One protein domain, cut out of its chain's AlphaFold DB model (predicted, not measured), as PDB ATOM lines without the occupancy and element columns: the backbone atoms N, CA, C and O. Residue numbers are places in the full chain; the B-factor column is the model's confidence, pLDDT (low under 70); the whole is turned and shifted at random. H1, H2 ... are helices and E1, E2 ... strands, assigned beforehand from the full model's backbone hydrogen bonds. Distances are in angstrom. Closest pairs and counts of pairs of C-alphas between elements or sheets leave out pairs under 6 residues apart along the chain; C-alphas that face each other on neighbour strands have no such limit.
ATOM      1  N   SER A 101     190.670 266.024 169.438       61.00
ATOM      2  CA  SER A 101     189.881 264.827 169.149       61.00
ATOM      3  C   SER A 101     190.022 263.793 170.278       61.00
ATOM      4  O   SER A 101     191.139 263.555 170.746       61.00
ATOM      5  N   PRO A 102     188.930 263.153 170.744       82.81
ATOM      6  CA  PRO A 102     188.994 262.221 171.871       82.81
ATOM      7  C   PRO A 102     189.829 260.965 171.585       82.81
ATOM      8  O   PRO A 102     190.012 260.146 172.488       82.81
ATOM      9  N   TYR A 103     190.334 260.810 170.359       91.56
ATOM     10  CA  TYR A 103     191.094 259.662 169.894       91.56
ATOM     11  C   TYR A 103     192.366 260.068 169.152       91.56
ATOM     12  O   TYR A 103     192.470 261.157 168.581       91.56
ATOM     13  N   ALA A 104     193.316 259.144 169.146       94.50
ATOM     14  CA  ALA A 104     194.542 259.224 168.379       94.50
ATOM     15  C   ALA A 104     194.797 257.896 167.664       94.50
ATOM     16  O   ALA A 104     194.529 256.825 168.221       94.50
ATOM     17  N   THR A 105     195.370 257.991 166.469       95.75
ATOM     18  CA  THR A 105     195.916 256.860 165.724       95.75
ATOM     19  C   THR A 105     197.432 256.966 165.707       95.75
ATOM     20  O   THR A 105     198.003 257.992 165.327       95.75
ATOM     21  N   CYS A 106     198.082 255.894 166.136       96.50
ATOM     22  CA  CYS A 106     199.517 255.726 166.156       96.50
ATOM     23  C   CYS A 106     199.947 254.678 165.132       96.50
ATOM     24  O   CYS A 106     199.456 253.551 165.129       96.50
ATOM     25  N   PHE A 107     200.917 255.042 164.308       97.00
ATOM     26  CA  PHE A 107     201.595 254.164 163.373       97.00
ATOM     27  C   PHE A 107     202.914 253.711 163.987       97.00
ATOM     28  O   PHE A 107     203.672 254.530 164.514       97.00
ATOM     29  N   VAL A 108     203.167 252.408 163.953       96.69
ATOM     30  CA  VAL A 108     204.361 251.804 164.538       96.69
ATOM     31  C   VAL A 108     205.097 251.005 163.482       96.69
ATOM     32  O   VAL A 108     204.564 250.032 162.956       96.69
ATOM     33  N   GLU A 109     206.336 251.387 163.210       95.25
ATOM     34  CA  GLU A 109     207.232 250.620 162.351       95.25
ATOM     35  C   GLU A 109     207.953 249.574 163.202       95.25
ATOM     36  O   GLU A 109     208.559 249.884 164.233       95.25
ATOM     37  N   VAL A 110     207.854 248.313 162.792       94.81
ATOM     38  CA  VAL A 110     208.380 247.154 163.510       94.81
ATOM     39  C   VAL A 110     209.202 246.308 162.564       94.81
ATOM     40  O   VAL A 110     208.789 246.019 161.441       94.81
ATOM     41  N   GLN A 111     210.341 245.844 163.053       93.81
ATOM     42  CA  GLN A 111     211.162 244.883 162.348       93.81
ATOM     43  C   GLN A 111     210.869 243.465 162.850       93.81
ATOM     44  O   GLN A 111     211.291 243.063 163.935       93.81
ATOM     45  N   ASP A 112     210.146 242.689 162.052       90.31
ATOM     46  CA  ASP A 112     209.854 241.291 162.329       90.31
ATOM     47  C   ASP A 112     211.004 240.398 161.850       90.31
ATOM     48  O   ASP A 112     211.389 240.397 160.681       90.31
ATOM     49  N   ARG A 113     211.572 239.643 162.789       89.75
ATOM     50  CA  ARG A 113     212.664 238.682 162.571       89.75
ATOM     51  C   ARG A 113     212.232 237.248 162.890       89.75
ATOM     52  O   ARG A 113     213.071 236.374 163.100       89.75
ATOM     53  N   SER A 114     210.925 237.008 163.008       86.50
ATOM     54  CA  SER A 114     210.375 235.697 163.364       86.50
ATOM     55  C   SER A 114     210.450 234.693 162.212       86.50
ATOM     56  O   SER A 114     210.553 233.487 162.451       86.50
ATOM     57  N   GLN A 115     210.443 235.171 160.965       86.69
ATOM     58  CA  GLN A 115     210.437 234.314 159.790       86.69
ATOM     59  C   GLN A 115     211.852 233.867 159.413       86.69
ATOM     60  O   GLN A 115     212.798 234.654 159.366       86.69
ATOM     61  N   ARG A 116     211.995 232.575 159.112       91.50
ATOM     62  CA  ARG A 116     213.215 232.003 158.538       91.50
ATOM     63  C   ARG A 116     212.924 231.454 157.156       91.50
ATOM     64  O   ARG A 116     211.832 230.941 156.913       91.50
ATOM     65  N   ASP A 117     213.894 231.575 156.265       90.44
ATOM     66  CA  ASP A 117     213.808 230.989 154.934       90.44
ATOM     67  C   ASP A 117     214.123 229.481 154.957       90.44
ATOM     68  O   ASP A 117     214.501 228.912 155.984       90.44
ATOM     69  N   ASN A 118     213.997 228.825 153.801       93.31
ATOM     70  CA  ASN A 118     214.284 227.392 153.663       93.31
ATOM     71  C   ASN A 118     215.752 227.028 153.966       93.31
ATOM     72  O   ASN A 118     216.046 225.861 154.216       93.31
ATOM     73  N   HIS A 119     216.664 228.003 153.963       93.19
ATOM     74  CA  HIS A 119     218.081 227.830 154.286       93.19
ATOM     75  C   HIS A 119     218.396 228.146 155.759       93.19
ATOM     76  O   HIS A 119     219.553 228.085 156.171       93.19
ATOM     77  N   GLY A 120     217.382 228.473 156.569       91.69
ATOM     78  CA  GLY A 120     217.529 228.790 157.988       91.69
ATOM     79  C   GLY A 120     218.052 230.201 158.274       91.69
ATOM     80  O   GLY A 120     218.309 230.518 159.439       91.69
ATOM     81  N   THR A 121     218.185 231.052 157.256       92.44
ATOM     82  CA  THR A 121     218.522 232.468 157.419       92.44
ATOM     83  C   THR A 121     217.316 233.232 157.955       92.44
ATOM     84  O   THR A 121     216.167 232.956 157.603       92.44
ATOM     85  N   VAL A 122     217.570 234.172 158.865       91.31
ATOM     86  CA  VAL A 122     216.523 235.021 159.441       91.31
ATOM     87  C   VAL A 122     216.157 236.078 158.412       91.31
ATOM     88  O   VAL A 122     216.996 236.908 158.062       91.31
ATOM     89  N   GLN A 123     214.913 236.051 157.941       89.81
ATOM     90  CA  GLN A 123     214.397 237.115 157.095       89.81
ATOM     91  C   GLN A 123     213.933 238.262 157.978       89.81
ATOM     92  O   GLN A 123     213.159 238.088 158.920       89.81
ATOM     93  N   VAL A 124     214.450 239.441 157.664       91.19
ATOM     94  CA  VAL A 124     214.076 240.682 158.318       91.19
ATOM     95  C   VAL A 124     212.950 241.293 157.504       91.19
ATOM     96  O   VAL A 124     213.128 241.558 156.319       91.19
ATOM     97  N   LYS A 125     211.795 241.508 158.120       91.19
ATOM     98  CA  LYS A 125     210.602 242.038 157.469       91.19
ATOM     99  C   LYS A 125     210.166 243.318 158.160       91.19
ATOM    100  O   LYS A 125     210.052 243.348 159.379       91.19
ATOM    101  N   GLU A 126     209.905 244.359 157.388       94.00
ATOM    102  CA  GLU A 126     209.391 245.614 157.929       94.00
ATOM    103  C   GLU A 126     207.864 245.605 157.899       94.00
ATOM    104  O   GLU A 126     207.230 245.244 156.901       94.00
ATOM    105  N   ILE A 127     207.272 245.928 159.043       94.50
ATOM    106  CA  ILE A 127     205.832 245.912 159.268       94.50
ATOM    107  C   ILE A 127     205.424 247.272 159.817       94.50
ATOM    108  O   ILE A 127     205.987 247.740 160.803       94.50
ATOM    109  N   LEU A 128     204.411 247.872 159.205       95.75
ATOM    110  CA  LEU A 128     203.729 249.047 159.717       95.75
ATOM    111  C   LEU A 128     202.441 248.604 160.412       95.75
ATOM    112  O   LEU A 128     201.553 248.026 159.785       95.75
ATOM    113  N   GLU A 129     202.339 248.853 161.708       96.44
ATOM    114  CA  GLU A 129     201.139 248.595 162.499       96.44
ATOM    115  C   GLU A 129     200.361 249.888 162.718       96.44
ATOM    116  O   GLU A 129     200.948 250.929 163.003       96.44
ATOM    117  N   GLU A 130     199.039 249.806 162.652       96.25
ATOM    118  CA  GLU A 130     198.142 250.911 162.977       96.25
ATOM    119  C   GLU A 130     197.417 250.607 164.289       96.25
ATOM    120  O   GLU A 130     196.846 249.527 164.467       96.25
ATOM    121  N   TRP A 131     197.465 251.564 165.213       96.31
ATOM    122  CA  TRP A 131     196.915 251.454 166.556       96.31
ATOM    123  C   TRP A 131     196.030 252.651 166.879       96.31
ATOM    124  O   TRP A 131     196.473 253.788 166.803       96.31
ATOM    125  N   VAL A 132     194.807 252.407 167.329       94.94
ATOM    126  CA  VAL A 132     193.843 253.422 167.750       94.94
ATOM    127  C   VAL A 132     193.695 253.399 169.266       94.94
ATOM    128  O   VAL A 132     193.619 252.338 169.890       94.94
ATOM    129  N   MET A 133     193.656 254.579 169.878       94.06
ATOM    130  CA  MET A 133     193.491 254.758 171.320       94.06
ATOM    131  C   MET A 133     192.810 256.084 171.652       94.06
ATOM    132  O   MET A 133     192.475 256.868 170.764       94.06
ATOM    133  N   ARG A 134     192.590 256.350 172.944       91.50
ATOM    134  CA  ARG A 134     192.155 257.678 173.389       91.50
ATOM    135  C   ARG A 134     193.260 258.707 173.156       91.50
ATOM    136  O   ARG A 134     194.433 258.419 173.357       91.50
ATOM    137  N   GLY A 135     192.861 259.903 172.738       91.00
ATOM    138  CA  GLY A 135     193.761 260.986 172.339       91.00
ATOM    139  C   GLY A 135     194.341 261.792 173.501       91.00
ATOM    140  O   GLY A 135     195.027 262.783 173.267       91.00
ATOM    141  N   ASP A 136     194.066 261.409 174.752       89.56
ATOM    142  CA  ASP A 136     194.680 262.063 175.902       89.56
ATOM    143  C   ASP A 136     196.194 261.797 175.941       89.56
ATOM    144  O   ASP A 136     196.658 260.683 175.687       89.56
ATOM    145  N   GLN A 137     196.975 262.839 176.253       90.25
ATOM    146  CA  GLN A 137     198.443 262.767 176.231       90.25
ATOM    147  C   GLN A 137     198.994 261.671 177.151       90.25
ATOM    148  O   GLN A 137     200.010 261.057 176.839       90.25
ATOM    149  N   GLU A 138     198.309 261.395 178.260       88.94
ATOM    150  CA  GLU A 138     198.673 260.337 179.200       88.94
ATOM    151  C   GLU A 138     198.573 258.943 178.555       88.94
ATOM    152  O   GLU A 138     199.501 258.140 178.667       88.94
ATOM    153  N   THR A 139     197.480 258.647 177.846       89.44
ATOM    154  CA  THR A 139     197.283 257.371 177.139       89.44
ATOM    155  C   THR A 139     198.249 257.220 175.971       89.44
ATOM    156  O   THR A 139     198.875 256.165 175.841       89.44
ATOM    157  N   VAL A 140     198.435 258.272 175.168       92.56
ATOM    158  CA  VAL A 140     199.401 258.263 174.056       92.56
ATOM    159  C   VAL A 140     200.827 258.063 174.580       92.56
ATOM    160  O   VAL A 140     201.558 257.216 174.067       92.56
ATOM    161  N   GLY A 141     201.211 258.764 175.651       91.94
ATOM    162  CA  GLY A 141     202.515 258.601 176.295       91.94
ATOM    163  C   GLY A 141     202.738 257.176 176.807       91.94
ATOM    164  O   GLY A 141     203.770 256.570 176.526       91.94
ATOM    165  N   ARG A 142     201.737 256.582 177.472       90.94
ATOM    166  CA  ARG A 142     201.784 255.174 177.909       90.94
ATOM    167  C   ARG A 142     201.952 254.196 176.754       90.94
ATOM    168  O   ARG A 142     202.686 253.217 176.903       90.94
ATOM    169  N   PHE A 143     201.260 254.425 175.641       92.56
ATOM    170  CA  PHE A 143     201.395 253.599 174.445       92.56
ATOM    171  C   PHE A 143     202.810 253.688 173.874       92.56
ATOM    172  O   PHE A 143     203.433 252.657 173.623       92.56
ATOM    173  N   MET A 144     203.342 254.905 173.726       92.81
ATOM    174  CA  MET A 144     204.701 255.128 173.233       92.81
ATOM    175  C   MET A 144     205.734 254.425 174.117       92.81
ATOM    176  O   MET A 144     206.554 253.668 173.600       92.81
ATOM    177  N   SER A 145     205.655 254.585 175.442       91.12
ATOM    178  CA  SER A 145     206.558 253.898 176.377       91.12
ATOM    179  C   SER A 145     206.446 252.374 176.285       91.12
ATOM    180  O   SER A 145     207.460 251.675 176.285       91.12
ATOM    181  N   TRP A 146     205.228 251.837 176.155       89.81
ATOM    182  CA  TRP A 146     205.021 250.402 175.951       89.81
ATOM    183  C   TRP A 146     205.674 249.914 174.653       89.81
ATOM    184  O   TRP A 146     206.425 248.939 174.669       89.81
ATOM    185  N   ARG A 147     205.474 250.614 173.534       91.50
ATOM    186  CA  ARG A 147     206.085 250.243 172.250       91.50
ATOM    187  C   ARG A 147     207.603 250.356 172.246       91.50
ATOM    188  O   ARG A 147     208.252 249.492 171.661       91.50
ATOM    189  N   GLN A 148     208.158 251.366 172.909       87.50
ATOM    190  CA  GLN A 148     209.605 251.552 173.046       87.50
ATOM    191  C   GLN A 148     210.266 250.441 173.872       87.50
ATOM    192  O   GLN A 148     211.417 250.104 173.622       87.50
ATOM    193  N   SER A 149     209.544 249.826 174.815       85.88
ATOM    194  CA  SER A 149     210.061 248.667 175.558       85.88
ATOM    195  C   SER A 149     210.165 247.384 174.720       85.88
ATOM    196  O   SER A 149     210.822 246.429 175.133       85.88
ATOM    197  N   SER A 150     209.547 247.349 173.534       83.62
ATOM    198  CA  SER A 150     209.688 246.244 172.586       83.62
ATOM    199  C   SER A 150     210.943 246.433 171.735       83.62
ATOM    200  O   SER A 150     211.071 247.425 171.019       83.62
ATOM    201  N   SER A 151     211.848 245.450 171.756       76.62
ATOM    202  CA  SER A 151     213.154 245.495 171.070       76.62
ATOM    203  C   SER A 151     213.084 245.633 169.546       76.62
ATOM    204  O   SER A 151     214.109 245.846 168.905       76.62
ATOM    205  N   ASN A 152     211.901 245.455 168.961       88.25
ATOM    206  CA  ASN A 152     211.706 245.383 167.515       88.25
ATOM    207  C   ASN A 152     211.064 246.651 166.936       88.25
ATOM    208  O   ASN A 152     210.876 246.729 165.724       88.25
ATOM    209  N   THR A 153     210.693 247.621 167.774       90.44
ATOM    210  CA  THR A 153     210.085 248.876 167.320       90.44
ATOM    211  C   THR A 153     211.164 249.810 166.768       90.44
ATOM    212  O   THR A 153     212.114 250.138 167.474       90.44
ATOM    213  N   GLN A 154     211.009 250.253 165.521       91.62
ATOM    214  CA  GLN A 154     211.892 251.222 164.868       91.62
ATOM    215  C   GLN A 154     211.421 252.659 165.108       91.62
ATOM    216  O   GLN A 154     212.215 253.518 165.487       91.62
ATOM    217  N   SER A 155     210.128 252.922 164.910       94.12
ATOM    218  CA  SER A 155     209.555 254.257 165.071       94.12
ATOM    219  C   SER A 155     208.092 254.191 165.513       94.12
ATOM    220  O   SER A 155     207.401 253.189 165.310       94.12
ATOM    221  N   VAL A 156     207.627 255.256 166.166       95.62
ATOM    222  CA  VAL A 156     206.228 255.432 166.578       95.62
ATOM    223  C   VAL A 156     205.815 256.858 166.247       95.62
ATOM    224  O   VAL A 156     206.476 257.803 166.678       95.62
ATOM    225  N   ARG A 157     204.715 257.027 165.512       95.69
ATOM    226  CA  ARG A 157     204.157 258.340 165.158       95.69
ATOM    227  C   ARG A 157     202.673 258.364 165.458       95.69
ATOM    228  O   ARG A 157     201.951 257.505 164.972       95.69
ATOM    229  N   CYS A 158     202.214 259.343 166.228       95.31
ATOM    230  CA  CYS A 158     200.808 259.466 166.603       95.31
ATOM    231  C   CYS A 158     200.204 260.749 166.042       95.31
ATOM    232  O   CYS A 158     200.833 261.804 166.063       95.31
ATOM    233  N   THR A 159     198.966 260.647 165.574       94.06
ATOM    234  CA  THR A 159     198.187 261.750 165.009       94.06
ATOM    235  C   THR A 159     196.805 261.774 165.650       94.06
ATOM    236  O   THR A 159     196.312 260.748 166.124       94.06
ATOM    237  N   GLN A 160     196.186 262.952 165.713       92.19
ATOM    238  CA  GLN A 160     194.805 263.053 166.178       92.19
ATOM    239  C   GLN A 160     193.871 262.449 165.134       92.19
ATOM    240  O   GLN A 160     194.088 262.600 163.933       92.19
ATOM    241  N   THR A 161     192.816 261.781 165.588       88.75
ATOM    242  CA  THR A 161     191.912 261.061 164.686       88.75
ATOM    243  C   THR A 161     190.479 261.352 165.051       88.75
ATOM    244  O   THR A 161     190.106 261.240 166.217       88.75
ATOM    245  N   ALA A 162     189.672 261.736 164.066       87.06
ATOM    246  CA  ALA A 162     188.269 262.057 164.275       87.06
ATOM    247  C   ALA A 162     187.503 260.858 164.848       87.06
ATOM    248  O   ALA A 162     187.710 259.712 164.450       87.06
ATOM    249  N   ARG A 163     186.560 261.131 165.754       85.56
ATOM    250  CA  ARG A 163     185.722 260.103 166.386       85.56
ATOM    251  C   ARG A 163     185.025 259.185 165.380       85.56
ATOM    252  O   ARG A 163     184.982 257.984 165.609       85.56
ATOM    253  N   GLN A 164     184.510 259.740 164.285       83.06
ATOM    254  CA  GLN A 164     183.799 258.964 163.269       83.06
ATOM    255  C   GLN A 164     184.695 257.888 162.637       83.06
ATOM    256  O   GLN A 164     184.263 256.756 162.474       83.06
ATOM    257  N   ALA A 165     185.971 258.199 162.381       83.88
ATOM    258  CA  ALA A 165     186.913 257.222 161.836       83.88
ATOM    259  C   ALA A 165     187.170 256.052 162.808       83.88
ATOM    260  O   ALA A 165     187.394 254.920 162.385       83.88
ATOM    261  N   VAL A 166     187.090 256.300 164.120       85.69
ATOM    262  CA  VAL A 166     187.234 255.264 165.158       85.69
ATOM    263  C   VAL A 166     185.991 254.381 165.274       85.69
ATOM    264  O   VAL A 166     186.127 253.185 165.536       85.69
ATOM    265  N   GLU A 167     184.799 254.937 165.046       84.38
ATOM    266  CA  GLU A 167     183.534 254.183 165.051       84.38
ATOM    267  C   GLU A 167     183.505 253.112 163.955       84.38
ATOM    268  O   GLU A 167     183.039 251.998 164.202       84.38
ATOM    269  N   ASP A 168     184.122 253.400 162.810       85.88
ATOM    270  CA  ASP A 168     184.253 252.465 161.688       85.88
ATOM    271  C   ASP A 168     185.476 251.529 161.806       85.88
ATOM    272  O   ASP A 168     185.700 250.665 160.954       85.88
ATOM    273  N   THR A 169     186.285 251.666 162.865       87.44
ATOM    274  CA  THR A 169     187.518 250.890 163.037       87.44
ATOM    275  C   THR A 169     187.257 249.521 163.677       87.44
ATOM    276  O   THR A 169     186.734 249.392 164.793       87.44
ATOM    277  N   PHE A 170     187.729 248.469 163.004       89.00
ATOM    278  CA  PHE A 170     187.769 247.107 163.536       89.00
ATOM    279  C   PHE A 170     188.998 246.890 164.413       89.00
ATOM    280  O   PHE A 170     190.100 247.303 164.066       89.00
ATOM    281  N   CYS A 171     188.813 246.198 165.539       89.00
ATOM    282  CA  CYS A 171     189.898 245.916 166.469       89.00
ATOM    283  C   CYS A 171     190.431 244.494 166.299       89.00
ATOM    284  O   CYS A 171     189.816 243.533 166.771       89.00
ATOM    285  N   LEU A 172     191.583 244.362 165.643       89.12
ATOM    286  CA  LEU A 172     192.254 243.078 165.429       89.12
ATOM    287  C   LEU A 172     192.829 242.529 166.739       89.12
ATOM    288  O   LEU A 172     192.680 241.344 167.041       89.12
ATOM    289  N   GLU A 173     193.451 243.409 167.523       89.12
ATOM    290  CA  GLU A 173     194.083 243.095 168.801       89.12
ATOM    291  C   GLU A 173     193.812 244.219 169.800       89.12
ATOM    292  O   GLU A 173     193.975 245.393 169.479       89.12
ATOM    293  N   CYS A 174     193.423 243.864 171.023       89.00
ATOM    294  CA  CYS A 174     193.304 244.820 172.116       89.00
ATOM    295  C   CYS A 174     194.342 244.546 173.195       89.00
ATOM    296  O   CYS A 174     194.420 243.433 173.720       89.00
ATOM    297  N   VAL A 175     195.065 245.586 173.589       87.81
ATOM    298  CA  VAL A 175     196.048 245.544 174.669       87.81
ATOM    299  C   VAL A 175     195.595 246.459 175.799       87.81
ATOM    300  O   VAL A 175     195.138 247.577 175.568       87.81
ATOM    301  N   SER A 176     195.732 245.998 177.044       81.94
ATOM    302  CA  SER A 176     195.433 246.795 178.236       81.94
ATOM    303  C   SER A 176     196.560 246.689 179.255       81.94
ATOM    304  O   SER A 176     196.965 245.581 179.599       81.94
ATOM    305  N   GLN A 177     197.024 247.822 179.786       65.38
ATOM    306  CA  GLN A 177     198.082 247.854 180.808       65.38
ATOM    307  C   GLN A 177     197.581 247.539 182.231       65.38
ATOM    308  O   GLN A 177     198.374 247.498 183.168       65.38
ATOM    309  N   SER A 178     196.275 247.322 182.434       58.50
ATOM    310  CA  SER A 178     195.746 246.965 183.752       58.50
ATOM    311  C   SER A 178     195.997 245.480 184.055       58.50
ATOM    312  O   SER A 178     195.451 244.637 183.341       58.50
ATOM    313  N   PRO A 179     196.710 245.125 185.143       47.72
ATOM    314  CA  PRO A 179     196.955 243.732 185.540       47.72
ATOM    315  C   PRO A 179     195.706 243.004 186.083       47.72
ATOM    316  O   PRO A 179     195.808 241.913 186.636       47.72
ATOM    317  N   SER A 180     194.514 243.587 185.949       44.53
ATOM    318  CA  SER A 180     193.282 243.102 186.566       44.53
ATOM    319  C   SER A 180     192.134 243.032 185.564       44.53
ATOM    320  O   SER A 180     191.157 243.765 185.672       44.53
ATOM    321  N   MET A 181     192.229 242.122 184.601       44.72
ATOM    322  CA  MET A 181     191.031 241.492 184.050       44.72
ATOM    323  C   MET A 181     191.235 239.986 183.983       44.72
ATOM    324  O   MET A 181     191.365 239.376 182.928       44.72
ATOM    325  N   ALA A 182     191.189 239.369 185.164       41.12
ATOM    326  CA  ALA A 182     190.438 238.133 185.264       41.12
ATOM    327  C   ALA A 182     189.001 238.471 184.840       41.12
ATOM    328  O   ALA A 182     188.263 239.106 185.591       41.12
ATOM    329  N   LEU A 183     188.621 238.101 183.616       47.34
ATOM    330  CA  LEU A 183     187.232 238.070 183.150       47.34
ATOM    331  C   LEU A 183     186.464 236.980 183.922       47.34
ATOM    332  O   LEU A 183     186.021 235.981 183.365       47.34
ATOM    333  N   GLY A 184     186.343 237.146 185.239       35.03
ATOM    334  CA  GLY A 184     185.428 236.405 186.092       35.03
ATOM    335  C   GLY A 184     184.142 237.207 186.215       35.03
ATOM    336  O   GLY A 184     184.015 238.021 187.122       35.03
ATOM    337  N   HIS A 195     198.587 236.144 180.077       35.88
ATOM    338  CA  HIS A 195     199.945 236.536 179.725       35.88
ATOM    339  C   HIS A 195     199.863 237.935 179.073       35.88
ATOM    340  O   HIS A 195     198.846 238.220 178.435       35.88
ATOM    341  N   PRO A 196     200.880 238.814 179.162       45.50
ATOM    342  CA  PRO A 196     200.899 240.138 178.507       45.50
ATOM    343  C   PRO A 196     200.801 240.108 176.960       45.50
ATOM    344  O   PRO A 196     201.084 241.099 176.298       45.50
ATOM    345  N   SER A 197     200.386 238.979 176.385       41.56
ATOM    346  CA  SER A 197     200.232 238.675 174.968       41.56
ATOM    347  C   SER A 197     198.849 238.092 174.617       41.56
ATOM    348  O   SER A 197     198.713 237.440 173.582       41.56
ATOM    349  N   SER A 198     197.823 238.228 175.470       42.84
ATOM    350  CA  SER A 198     196.478 237.740 175.123       42.84
ATOM    351  C   SER A 198     195.807 238.655 174.099       42.84
ATOM    352  O   SER A 198     195.155 239.634 174.453       42.84
ATOM    353  N   VAL A 199     195.942 238.291 172.827       50.97
ATOM    354  CA  VAL A 199     195.224 238.897 171.702       50.97
ATOM    355  C   VAL A 199     193.748 238.505 171.788       50.97
ATOM    356  O   VAL A 199     193.388 237.349 171.574       50.97
ATOM    357  N   MET A 200     192.884 239.462 172.120       55.38
ATOM    358  CA  MET A 200     191.431 239.320 172.002       55.38
ATOM    359  C   MET A 200     190.955 240.137 170.795       55.38
ATOM    360  O   MET A 200     191.254 241.328 170.701       55.38
ATOM    361  N   THR A 201     190.229 239.500 169.874       56.19
ATOM    362  CA  THR A 201     189.613 240.162 168.714       56.19
ATOM    363  C   THR A 201     188.239 240.692 169.119       56.19
ATOM    364  O   THR A 201     187.384 239.919 169.554       56.19
ATOM    365  N   PHE A 202     188.015 242.003 168.999       58.97
ATOM    366  CA  PHE A 202     186.752 242.646 169.381       58.97
ATOM    367  C   PHE A 202     185.987 243.100 168.140       58.97
ATOM    368  O   PHE A 202     186.575 243.600 167.186       58.97
ATOM    369  N   SER A 203     184.655 243.006 168.178       62.81
ATOM    370  CA  SER A 203     183.759 243.439 167.094       62.81
ATOM    371  C   SER A 203     183.654 244.969 166.927       62.81
ATOM    372  O   SER A 203     182.698 245.448 166.328       62.81
ATOM    373  N   GLY A 204     184.607 245.736 167.461       72.69
ATOM    374  CA  GLY A 204     184.693 247.192 167.326       72.69
ATOM    375  C   GLY A 204     185.742 247.800 168.261       72.69
ATOM    376  O   GLY A 204     185.911 247.344 169.398       72.69
ATOM    377  N   ALA A 205     186.437 248.845 167.798       78.56
ATOM    378  CA  ALA A 205     187.457 249.552 168.581       78.56
ATOM    379  C   ALA A 205     186.905 250.073 169.919       78.56
ATOM    380  O   ALA A 205     187.550 249.935 170.957       78.56
ATOM    381  N   HIS A 206     185.668 250.572 169.938       80.75
ATOM    382  CA  HIS A 206     185.035 251.118 171.142       80.75
ATOM    383  C   HIS A 206     184.978 250.143 172.315       80.75
ATOM    384  O   HIS A 206     185.164 250.565 173.454       80.75
ATOM    385  N   THR A 207     184.758 248.850 172.069       80.88
ATOM    386  CA  THR A 207     184.731 247.858 173.149       80.88
ATOM    387  C   THR A 207     186.112 247.703 173.773       80.88
ATOM    388  O   THR A 207     186.223 247.710 174.993       80.88
ATOM    389  N   CYS A 208     187.171 247.644 172.962       86.12
ATOM    390  CA  CYS A 208     188.544 247.613 173.463       86.12
ATOM    391  C   CYS A 208     188.878 248.881 174.263       86.12
ATOM    392  O   CYS A 208     189.373 248.816 175.389       86.12
ATOM    393  N   LEU A 209     188.553 250.048 173.708       86.31
ATOM    394  CA  LEU A 209     188.894 251.329 174.319       86.31
ATOM    395  C   LEU A 209     188.099 251.601 175.603       86.31
ATOM    396  O   LEU A 209     188.643 252.190 176.530       86.31
ATOM    397  N   ALA A 210     186.843 251.150 175.688       80.00
ATOM    398  CA  ALA A 210     185.977 251.380 176.844       80.00
ATOM    399  C   ALA A 210     186.107 250.316 177.947       80.00
ATOM    400  O   ALA A 210     185.932 250.639 179.118       80.00
ATOM    401  N   ASN A 211     186.391 249.054 177.602       64.81
ATOM    402  CA  ASN A 211     186.318 247.935 178.551       64.81
ATOM    403  C   ASN A 211     187.578 247.775 179.419       64.81
ATOM    404  O   ASN A 211     187.598 246.976 180.349       64.81
ATOM    405  N   THR A 212     188.646 248.517 179.136       62.03
ATOM    406  CA  THR A 212     189.857 248.487 179.962       62.03
ATOM    407  C   THR A 212     189.635 249.283 181.243       62.03
ATOM    408  O   THR A 212     188.994 250.326 181.208       62.03
ATOM    409  N   GLY A 213     190.143 248.812 182.389       54.62
ATOM    410  CA  GLY A 213     189.763 249.294 183.733       54.62
ATOM    411  C   GLY A 213     189.993 250.786 184.037       54.62
ATOM    412  O   GLY A 213     189.712 251.227 185.147       54.62
ATOM    413  N   ARG A 214     190.503 251.562 183.071       63.81
ATOM    414  CA  ARG A 214     190.631 253.029 183.076       63.81
ATOM    415  C   ARG A 214     190.436 253.661 181.687       63.81
ATOM    416  O   ARG A 214     190.939 254.750 181.444       63.81
ATOM    417  N   ALA A 215     189.768 252.967 180.765       66.62
ATOM    418  CA  ALA A 215     189.673 253.326 179.349       66.62
ATOM    419  C   ALA A 215     191.042 253.571 178.667       66.62
ATOM    420  O   ALA A 215     191.172 254.398 177.770       66.62
ATOM    421  N   SER A 216     192.078 252.858 179.118       75.81
ATOM    422  CA  SER A 216     193.472 252.985 178.673       75.81
ATOM    423  C   SER A 216     193.887 251.824 177.758       75.81
ATOM    424  O   SER A 216     194.980 251.269 177.900       75.81
ATOM    425  N   GLY A 217     192.961 251.366 176.919       88.50
ATOM    426  CA  GLY A 217     193.184 250.278 175.974       88.50
ATOM    427  C   GLY A 217     193.828 250.782 174.691       88.50
ATOM    428  O   GLY A 217     193.621 251.930 174.300       88.50
ATOM    429  N   PHE A 218     194.576 249.907 174.028       91.75
ATOM    430  CA  PHE A 218     195.153 250.150 172.710       91.75
ATOM    431  C   PHE A 218     194.586 249.129 171.738       91.75
ATOM    432  O   PHE A 218     194.648 247.928 171.997       91.75
ATOM    433  N   CYS A 219     194.031 249.605 170.634       93.44
ATOM    434  CA  CYS A 219     193.388 248.774 169.635       93.44
ATOM    435  C   CYS A 219     194.230 248.730 168.362       93.44
ATOM    436  O   CYS A 219     194.377 249.749 167.706       93.44
ATOM    437  N   LYS A 220     194.761 247.574 167.974       94.94
ATOM    438  CA  LYS A 220     195.412 247.401 166.673       94.94
ATOM    439  C   LYS A 220     194.344 247.278 165.597       94.94
ATOM    440  O   LYS A 220     193.585 246.308 165.603       94.94
ATOM    441  N   SER A 221     194.282 248.233 164.683       93.75
ATOM    442  CA  SER A 221     193.320 248.239 163.576       93.75
ATOM    443  C   SER A 221     193.873 247.602 162.311       93.75
ATOM    444  O   SER A 221     193.122 247.015 161.533       93.75
ATOM    445  N   GLY A 222     195.192 247.672 162.120       93.12
ATOM    446  CA  GLY A 222     195.818 247.294 160.863       93.12
ATOM    447  C   GLY A 222     197.265 246.846 161.001       93.12
ATOM    448  O   GLY A 222     197.960 247.110 161.985       93.12
ATOM    449  N   THR A 223     197.716 246.121 159.984       93.69
ATOM    450  CA  THR A 223     199.109 245.718 159.802       93.69
ATOM    451  C   THR A 223     199.389 245.603 158.310       93.69
ATOM    452  O   THR A 223     198.641 244.953 157.577       93.69
ATOM    453  N   VAL A 224     200.453 246.260 157.861       94.06
ATOM    454  CA  VAL A 224     200.906 246.263 156.471       94.06
ATOM    455  C   VAL A 224     202.363 245.838 156.442       94.06
ATOM    456  O   VAL A 224     203.191 246.317 157.207       94.06
ATOM    457  N   THR A 225     202.685 244.912 155.546       92.75
ATOM    458  CA  THR A 225     204.075 244.565 155.239       92.75
ATOM    459  C   THR A 225     204.627 245.555 154.230       92.75
ATOM    460  O   THR A 225     204.024 245.724 153.170       92.75
ATOM    461  N   LEU A 226     205.781 246.148 154.520       89.31
ATOM    462  CA  LEU A 226     206.466 247.023 153.577       89.31
ATOM    463  C   LEU A 226     207.337 246.188 152.621       89.31
ATOM    464  O   LEU A 226     208.007 245.251 153.065       89.31
TER     465      LEU A 226
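This is residues 101 to 184 and 195 to 226 of the 229 residues of the protein "Hypothetical protein" of Polarella glacialis (UniProt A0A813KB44). One strongly twisted sheet of five strands forms a slab between helices, with H1 laid along one face and H3 and the small H2 over the other face. The hairpin E1 and E2 runs through the sheet, and its long loop, residues 113 to 124, reaches far out at one end, while the poorly defined stretches on both sides of a cut hang away from the sheet near E4. The printed part has 116 residues, with three named helices and five named strands in the order E1 E2 H1 E3 H2 E4 H3 E5. The sheet's order is E3 - E1 - E2 - E5 - E4, antiparallel throughout, and the class is mixed, helices and strands. The whole is compact, with a radius of gyration of the C-alphas of 14.9 A and spans of 46 by 34 by 25 A.

E1, residues 103 to 112, begins at C-alpha 103 (191.094, 259.662, 169.894) and is 27.3 A long. E2, residues 125 to 134, is 29.0 A long. H1 is residues 137 to 148, 16.1 A, with C-alpha 137 at (198.443, 262.767, 176.231). E3 is residues 153 to 161, 22.0 A. H2, residues 163 to 167, and E4, residues 173 to 176, are short, at 6.5 A and 10.2 A. After the cut come H3, residues 205 to 211, 10.2 A, and E5, residues 217 to 225, 24.1 A, which ends at C-alpha 225 (204.075, 244.565, 155.239).

E3 and E4 are the edge strands of the sheet. From edge to edge the strands' lines turn by 90 degrees. E1 and E2 form a hairpin, antiparallel at 160 degrees, with N 106 and O 131 at 2.7 A, within hydrogen-bond range. E3 and E1 are antiparallel at 162 degrees, with N 107 and O 157 at 2.8 A. E2 and E5 are antiparallel at 152 degrees, with N 132 and O 219 at 2.7 A. E5 and E4 are antiparallel at 144 degrees, with N 218 and O 175 at 2.8 A. H1 is on the sheet at a height of 7.7 A, over E2, and runs along the strands at 21 degrees to E2 on the local plane; the closest C-alphas of H1 and E2 are those of Val 140 and Arg 134, 7.3 A apart. E2, H1 and E3 make a split strand-helix-strand unit, two strands running the same way with E1 between them in the sheet, and its crossover is right-handed. H3 is on the opposite face from H1, at a height of 7.3 A, giving three layers, helices on both faces of a sheet. H3 lies over E5, and only just not over E2, with 2 of its C-alphas on E2; it runs along the strands at 23 degrees to E5 on the local plane, and the closest C-alphas of H3 and E5 are those of Leu 209 and Gly 217, 4.7 A apart. H2, on the same face as H3, is at a height of 9.2 A and only just over E1, on which 3 of its 5 C-alphas fall. H2 and H3 touch, their closest C-alphas being those of Val 166 and Ala 205 at 6.7 A. H1 is apart from both H2 and H3. In H1, H2 and H3 every O i to N i+4 pair is within hydrogen-bond range.

The two C-alphas farthest apart are those of Ser 101 and His 119, 48.8 A. Residues 185 to 194 are not printed, and C-alphas 184 and 195 are 15.9 A apart across this cut, which falls in the link from E4 to H3. Of the links printed whole, E1 to E2 is long, with 12 residues, and the others are tight. The mean pLDDT of the printed part is 82.5; residue 101 and residues 177 to 184, 195 to 203 and 211 to 215 are under 70.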